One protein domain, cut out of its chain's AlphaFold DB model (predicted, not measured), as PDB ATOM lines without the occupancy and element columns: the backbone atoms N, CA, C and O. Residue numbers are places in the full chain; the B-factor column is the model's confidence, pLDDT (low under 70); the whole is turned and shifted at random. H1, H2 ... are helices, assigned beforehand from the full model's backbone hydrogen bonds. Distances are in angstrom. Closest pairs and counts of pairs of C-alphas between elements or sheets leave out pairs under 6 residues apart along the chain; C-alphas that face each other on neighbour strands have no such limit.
ATOM      1  N   SER A  53     223.745 153.104 206.939       57.31
ATOM      2  CA  SER A  53     224.285 153.583 208.213       57.31
ATOM      3  C   SER A  53     223.152 154.105 209.095       57.31
ATOM      4  O   SER A  53     222.694 155.228 208.898       57.31
ATOM      5  N   TYR A  54     222.707 153.310 210.068       57.56
ATOM      6  CA  TYR A  54     221.736 153.739 211.077       57.56
ATOM      7  C   TYR A  54     222.448 154.175 212.358       57.56
ATOM      8  O   TYR A  54     223.199 153.401 212.945       57.56
ATOM      9  N   GLY A  55     222.179 155.405 212.797       55.25
ATOM     10  CA  GLY A  55     222.547 155.891 214.125       55.25
ATOM     11  C   GLY A  55     223.369 157.173 214.089       55.25
ATOM     12  O   GLY A  55     224.534 157.168 213.686       55.25
ATOM     13  N   GLY A  56     222.764 158.262 214.571       59.47
ATOM     14  CA  GLY A  56     223.502 159.441 215.005       59.47
ATOM     15  C   GLY A  56     224.501 159.016 216.078       59.47
ATOM     16  O   GLY A  56     224.122 158.490 217.123       59.47
ATOM     17  N   ARG A  57     225.792 159.161 215.787       60.50
ATOM     18  CA  ARG A  57     226.845 158.886 216.765       60.50
ATOM     19  C   ARG A  57     226.835 160.025 217.772       60.50
ATOM     20  O   ARG A  57     226.967 161.177 217.365       60.50
ATOM     21  N   THR A  58     226.709 159.724 219.062       67.44
ATOM     22  CA  THR A  58     227.002 160.730 220.082       67.44
ATOM     23  C   THR A  58     228.508 160.986 220.077       67.44
ATOM     24  O   THR A  58     229.325 160.071 220.157       67.44
ATOM     25  N   SER A  59     228.878 162.249 219.922       77.19
ATOM     26  CA  SER A  59     230.232 162.769 220.103       77.19
ATOM     27  C   SER A  59     230.674 162.743 221.572       77.19
ATOM     28  O   SER A  59     231.856 162.911 221.860       77.19
ATOM     29  N   GLY A  60     229.733 162.536 222.503       78.19
ATOM     30  CA  GLY A  60     229.982 162.533 223.943       78.19
ATOM     31  C   GLY A  60     230.122 163.940 224.524       78.19
ATOM     32  O   GLY A  60     230.370 164.085 225.722       78.19
ATOM     33  N   GLY A  61     229.939 164.985 223.710       85.06
ATOM     34  CA  GLY A  61     229.954 166.374 224.159       85.06
ATOM     35  C   GLY A  61     228.847 166.665 225.172       85.06
ATOM     36  O   GLY A  61     229.100 167.301 226.196       85.06
ATOM     37  N   GLY A  62     227.645 166.124 224.956       81.81
ATOM     38  CA  GLY A  62     226.547 166.236 225.914       81.81
ATOM     39  C   GLY A  62     226.831 165.458 227.192       81.81
ATOM     40  O   GLY A  62     226.524 165.945 228.277       81.81
ATOM     41  N   ALA A  63     227.497 164.305 227.092       88.50
ATOM     42  CA  ALA A  63     227.937 163.547 228.261       88.50
ATOM     43  C   ALA A  63     228.946 164.338 229.109       88.50
ATOM     44  O   ALA A  63     228.813 164.408 230.327       88.50
ATOM     45  N   GLY A  64     229.925 164.987 228.474       89.25
ATOM     46  CA  GLY A  64     230.914 165.813 229.168       89.25
ATOM     47  C   GLY A  64     230.289 167.029 229.853       89.25
ATOM     48  O   GLY A  64     230.510 167.254 231.044       89.25
ATOM     49  N   VAL A  65     229.455 167.784 229.131       90.81
ATOM     50  CA  VAL A  65     228.762 168.963 229.681       90.81
ATOM     51  C   VAL A  65     227.810 168.560 230.809       90.81
ATOM     52  O   VAL A  65     227.799 169.183 231.873       90.81
ATOM     53  N   GLY A  66     227.055 167.480 230.607       85.19
ATOM     54  CA  GLY A  66     226.155 166.929 231.605       85.19
ATOM     55  C   GLY A  66     226.888 166.453 232.858       85.19
ATOM     56  O   GLY A  66     226.423 166.720 233.963       85.19
ATOM     57  N   ALA A  67     228.062 165.829 232.717       91.12
ATOM     58  CA  ALA A  67     228.869 165.383 233.851       91.12
ATOM     59  C   ALA A  67     229.341 166.545 234.729       91.12
ATOM     60  O   ALA A  67     229.241 166.490 235.954       91.12
ATOM     61  N   VAL A  68     229.824 167.621 234.107       91.25
ATOM     62  CA  VAL A  68     230.282 168.805 234.840       91.25
ATOM     63  C   VAL A  68     229.109 169.456 235.571       91.25
ATOM     64  O   VAL A  68     229.184 169.670 236.780       91.25
ATOM     65  N   MET A  69     227.997 169.701 234.872       90.62
ATOM     66  CA  MET A  69     226.793 170.287 235.470       90.62
ATOM     67  C   MET A  69     226.238 169.429 236.612       90.62
ATOM     68  O   MET A  69     225.981 169.928 237.708       90.62
ATOM     69  N   GLY A  70     226.100 168.124 236.385       82.88
ATOM     70  CA  GLY A  70     225.578 167.191 237.372       82.88
ATOM     71  C   GLY A  70     226.481 167.075 238.597       82.88
ATOM     72  O   GLY A  70     225.980 167.056 239.720       82.88
ATOM     73  N   GLY A  71     227.804 167.076 238.418       85.81
ATOM     74  CA  GLY A  71     228.749 167.039 239.532       85.81
ATOM     75  C   GLY A  71     228.727 168.310 240.379       85.81
ATOM     76  O   GLY A  71     228.740 168.234 241.609       85.81
ATOM     77  N   LEU A  72     228.603 169.480 239.745       91.75
ATOM     78  CA  LEU A  72     228.466 170.753 240.455       91.75
ATOM     79  C   LEU A  72     227.178 170.806 241.286       91.75
ATOM     80  O   LEU A  72     227.224 171.224 242.443       91.75
ATOM     81  N   ILE A  73     226.051 170.346 240.738       90.44
ATOM     82  CA  ILE A  73     224.770 170.290 241.459       90.44
ATOM     83  C   ILE A  73     224.831 169.250 242.585       90.44
ATOM     84  O   ILE A  73     224.490 169.545 243.730       90.44
ATOM     85  N   GLY A  74     225.331 168.049 242.292       82.69
ATOM     86  CA  GLY A  74     225.432 166.959 243.260       82.69
ATOM     87  C   GLY A  74     226.355 167.281 244.436       82.69
ATOM     88  O   GLY A  74     226.077 166.879 245.565       82.69
ATOM     89  N   SER A  75     227.406 168.075 244.209       88.81
ATOM     90  CA  SER A  75     228.314 168.507 245.275       88.81
ATOM     91  C   SER A  75     227.654 169.417 246.318       88.81
ATOM     92  O   SER A  75     228.035 169.399 247.484       88.81
ATOM     93  N   GLN A  76     226.620 170.168 245.937       89.69
ATOM     94  CA  GLN A  76     225.958 171.129 246.826       89.69
ATOM     95  C   GLN A  76     224.929 170.474 247.755       89.69
ATOM     96  O   GLN A  76     224.584 171.033 248.795       89.69
ATOM     97  N   MET A  77     224.456 169.275 247.410       83.62
ATOM     98  CA  MET A  77     223.425 168.560 248.168       83.62
ATOM     99  C   MET A  77     223.975 167.861 249.427       83.62
ATOM    100  O   MET A  77     223.210 167.506 250.324       83.62
ATOM    101  N   GLY A  78     225.294 167.640 249.506       72.25
ATOM    102  CA  GLY A  78     225.943 166.882 250.576       72.25
ATOM    103  C   GLY A  78     226.720 167.751 251.569       72.25
ATOM    104  O   GLY A  78     227.418 168.685 251.189       72.25
ATOM    105  N   LYS A  79     226.660 167.409 252.863       82.38
ATOM    106  CA  LYS A  79     227.502 168.005 253.922       82.38
ATOM    107  C   LYS A  79     228.649 167.061 254.290       82.38
ATOM    108  O   LYS A  79     228.530 165.847 254.123       82.38
ATOM    109  N   GLY A  80     229.748 167.594 254.827       80.81
ATOM    110  CA  GLY A  80     230.901 166.773 255.230       80.81
ATOM    111  C   GLY A  80     231.471 166.013 254.033       80.81
ATOM    112  O   GLY A  80     231.602 166.601 252.975       80.81
ATOM    113  N   SER A  81     231.748 164.714 254.137       83.12
ATOM    114  CA  SER A  81     232.185 163.881 252.998       83.12
ATOM    115  C   SER A  81     231.102 163.637 251.931       83.12
ATOM    116  O   SER A  81     231.413 163.182 250.831       83.12
ATOM    117  N   GLY A  82     229.839 163.979 252.213       78.94
ATOM    118  CA  GLY A  82     228.714 163.762 251.304       78.94
ATOM    119  C   GLY A  82     228.758 164.604 250.026       78.94
ATOM    120  O   GLY A  82     228.159 164.202 249.033       78.94
ATOM    121  N   HIS A  83     229.479 165.732 250.011       85.19
ATOM    122  CA  HIS A  83     229.621 166.555 248.801       85.19
ATOM    123  C   HIS A  83     230.423 165.835 247.707       85.19
ATOM    124  O   HIS A  83     230.097 165.948 246.530       85.19
ATOM    125  N   ILE A  84     231.437 165.044 248.077       87.62
ATOM    126  CA  ILE A  84     232.251 164.283 247.116       87.62
ATOM    127  C   ILE A  84     231.412 163.159 246.507       87.62
ATOM    128  O   ILE A  84     231.372 162.994 245.289       87.62
ATOM    129  N   ALA A  85     230.688 162.421 247.353       86.56
ATOM    130  CA  ALA A  85     229.792 161.363 246.902       86.56
ATOM    131  C   ALA A  85     228.679 161.916 245.995       86.56
ATOM    132  O   ALA A  85     228.402 161.353 244.937       86.56
ATOM    133  N   GLY A  86     228.095 163.056 246.372       85.25
ATOM    134  CA  GLY A  86     227.093 163.748 245.570       85.25
ATOM    135  C   GLY A  86     227.636 164.225 244.225       85.25
ATOM    136  O   GLY A  86     226.966 164.052 243.213       85.25
ATOM    137  N   ALA A  87     228.865 164.748 244.177       88.94
ATOM    138  CA  ALA A  87     229.507 165.170 242.932       88.94
ATOM    139  C   ALA A  87     229.721 164.003 241.957       88.94
ATOM    140  O   ALA A  87     229.441 164.131 240.769       88.94
ATOM    141  N   ILE A  88     230.179 162.849 242.449       88.44
ATOM    142  CA  ILE A  88     230.398 161.660 241.611       88.44
ATOM    143  C   ILE A  88     229.063 161.147 241.062       88.44
ATOM    144  O   ILE A  88     228.930 160.929 239.858       88.44
ATOM    145  N   LEU A  89     228.055 161.000 241.925       90.25
ATOM    146  CA  LEU A  89     226.721 160.549 241.520       90.25
ATOM    147  C   LEU A  89     226.071 161.519 240.530       90.25
ATOM    148  O   LEU A  89     225.515 161.099 239.516       90.25
ATOM    149  N   GLY A  90     226.185 162.815 240.805       83.19
ATOM    150  CA  GLY A  90     225.679 163.869 239.946       83.19
ATOM    151  C   GLY A  90     226.369 163.881 238.586       83.19
ATOM    152  O   GLY A  90     225.692 163.983 237.571       83.19
ATOM    153  N   ALA A  91     227.691 163.706 238.537       91.62
ATOM    154  CA  ALA A  91     228.429 163.657 237.280       91.62
ATOM    155  C   ALA A  91     228.044 162.444 236.427       91.62
ATOM    156  O   ALA A  91     227.841 162.576 235.224       91.62
ATOM    157  N   LEU A  92     227.872 161.271 237.036       89.38
ATOM    158  CA  LEU A  92     227.426 160.079 236.315       89.38
ATOM    159  C   LEU A  92     225.998 160.245 235.776       89.38
ATOM    160  O   LEU A  92     225.753 159.991 234.597       89.38
ATOM    161  N   GLY A  93     225.070 160.726 236.610       89.44
ATOM    162  CA  GLY A  93     223.686 160.972 236.195       89.44
ATOM    163  C   GLY A  93     223.585 162.049 235.115       89.44
ATOM    164  O   GLY A  93     222.893 161.876 234.114       89.44
ATOM    165  N   GLY A  94     224.340 163.135 235.274       85.25
ATOM    166  CA  GLY A  94     224.419 164.216 234.303       85.25
ATOM    167  C   GLY A  94     225.036 163.773 232.977       85.25
ATOM    168  O   GLY A  94     224.526 164.151 231.928       85.25
ATOM    169  N   ALA A  95     226.063 162.920 232.992       88.81
ATOM    170  CA  ALA A  95     226.667 162.381 231.775       88.81
ATOM    171  C   ALA A  95     225.689 161.522 230.969       88.81
ATOM    172  O   ALA A  95     225.603 161.645 229.750       88.81
ATOM    173  N   MET A  96     224.926 160.664 231.648       89.00
ATOM    174  CA  MET A  96     223.938 159.805 230.997       89.00
ATOM    175  C   MET A  96     222.811 160.629 230.377       89.00
ATOM    176  O   MET A  96     222.481 160.442 229.206       89.00
ATOM    177  N   LEU A  97     222.258 161.574 231.142       88.50
ATOM    178  CA  LEU A  97     221.198 162.461 230.665       88.50
ATOM    179  C   LEU A  97     221.692 163.382 229.547       88.50
ATOM    180  O   LEU A  97     220.983 163.589 228.569       88.50
ATOM    181  N   GLY A  98     222.922 163.883 229.650       84.62
ATOM    182  CA  GLY A  98     223.548 164.712 228.630       84.62
ATOM    183  C   GLY A  98     223.850 163.947 227.340       84.62
ATOM    184  O   GLY A  98     223.598 164.466 226.259       84.62
ATOM    185  N   ASN A  99     224.308 162.694 227.429       87.25
ATOM    186  CA  ASN A  99     224.492 161.817 226.270       87.25
ATOM    187  C   ASN A  99     223.154 161.468 225.604       87.25
ATOM    188  O   ASN A  99     223.071 161.403 224.383       87.25
ATOM    189  N   ALA A 100     222.095 161.259 226.392       83.19
ATOM    190  CA  ALA A 100     220.752 161.010 225.872       83.19
ATOM    191  C   ALA A 100     220.153 162.260 225.206       83.19
ATOM    192  O   ALA A 100     219.568 162.168 224.127       83.19
ATOM    193  N   ALA A 101     220.346 163.437 225.807       81.88
ATOM    194  CA  ALA A 101     219.958 164.714 225.218       81.88
ATOM    195  C   ALA A 101     220.721 164.969 223.910       81.88
ATOM    196  O   ALA A 101     220.108 165.311 222.901       81.88
ATOM    197  N   GLU A 102     222.024 164.698 223.883       79.56
ATOM    198  CA  GLU A 102     222.841 164.755 222.671       79.56
ATOM    199  C   GLU A 102     222.377 163.751 221.614       79.56
ATOM    200  O   GLU A 102     222.258 164.114 220.452       79.56
ATOM    201  N   ALA A 103     222.052 162.515 221.995       74.75
ATOM    202  CA  ALA A 103     221.507 161.520 221.073       74.75
ATOM    203  C   ALA A 103     220.167 161.976 220.469       74.75
ATOM    204  O   ALA A 103     219.886 161.702 219.306       74.75
ATOM    205  N   SER A 104     219.354 162.703 221.243       74.06
ATOM    206  CA  SER A 104     218.075 163.251 220.780       74.06
ATOM    207  C   SER A 104     218.225 164.506 219.904       74.06
ATOM    208  O   SER A 104     217.469 164.678 218.951       74.06
ATOM    209  N   GLN A 105     219.219 165.360 220.180       68.62
ATOM    210  CA  GLN A 105     219.503 166.600 219.440       68.62
ATOM    211  C   GLN A 105     220.376 166.376 218.202       68.62
ATOM    212  O   GLN A 105     220.187 167.050 217.192       68.62
ATOM    213  N   GLY A 106     221.284 165.395 218.253       61.22
ATOM    214  CA  GLY A 106     222.099 164.890 217.138       61.22
ATOM    215  C   GLY A 106     221.271 164.262 216.017       61.22
ATOM    216  O   GLY A 106     221.796 163.885 214.971       61.22
ATOM    217  N   GLY A 107     219.959 164.246 216.210       54.16
ATOM    218  CA  GLY A 107     219.010 164.212 215.138       54.16
ATOM    219  C   GLY A 107     218.542 162.805 214.861       54.16
ATOM    220  O   GLY A 107     219.300 161.864 214.633       54.16
ATOM    221  N   TYR A 108     217.231 162.763 214.723       49.84
ATOM    222  CA  TYR A 108     216.472 162.084 213.687       49.84
ATOM    223  C   TYR A 108     217.072 162.238 212.262       49.84
ATOM    224  O   TYR A 108     216.347 162.406 211.289       49.84
TER     225      TYR A 108
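Overview. This is residues 53 to 108 of the 280 residues of the protein "Glycine zipper 2TM domain-containing protein" of Ottowia beijingensis (UniProt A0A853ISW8). A slender helical hairpin: H1 runs out along the rod, a tight turn at residues 77 to 81 folds the chain back, and the longer H2 returns beside H1. At the end away from the turn, both ends of the printed part are without named elements. The printed part has 56 residues with two named helices, H1 then H2, and no named strand; its class is all helix. The whole is loose, with a radius of gyration of the C-alphas of 13.3 A and spans of 49 by 13 by 11 A.

Along the chain. H1, residues 61 to 76, begins at C-alpha 61 (229.954, 166.374, 224.159) and is 23.5 A long from first to last C-alpha. H2, residues 82 to 105, is 33.3 A long and ends at C-alpha 105 (219.503, 166.600, 219.440).

Arrangement. H1 and H2 form a helical hairpin over a tight link. They touch, closest at the C-alphas of Ala 67 and Ala 91, 3.9 A apart. They run opposite ways at a shallow tilt of 29 degrees. Every O i to N i+4 pair is within hydrogen-bond range in H2, and 11 of 12 in H1.

Size, cuts and confidence. The C-alphas farthest apart, those of Ser 53 and Gly 80, are 49.3 A apart. The printed part has no cut. Model confidence is under 70 at residues 53 to 58 and 105 to 108.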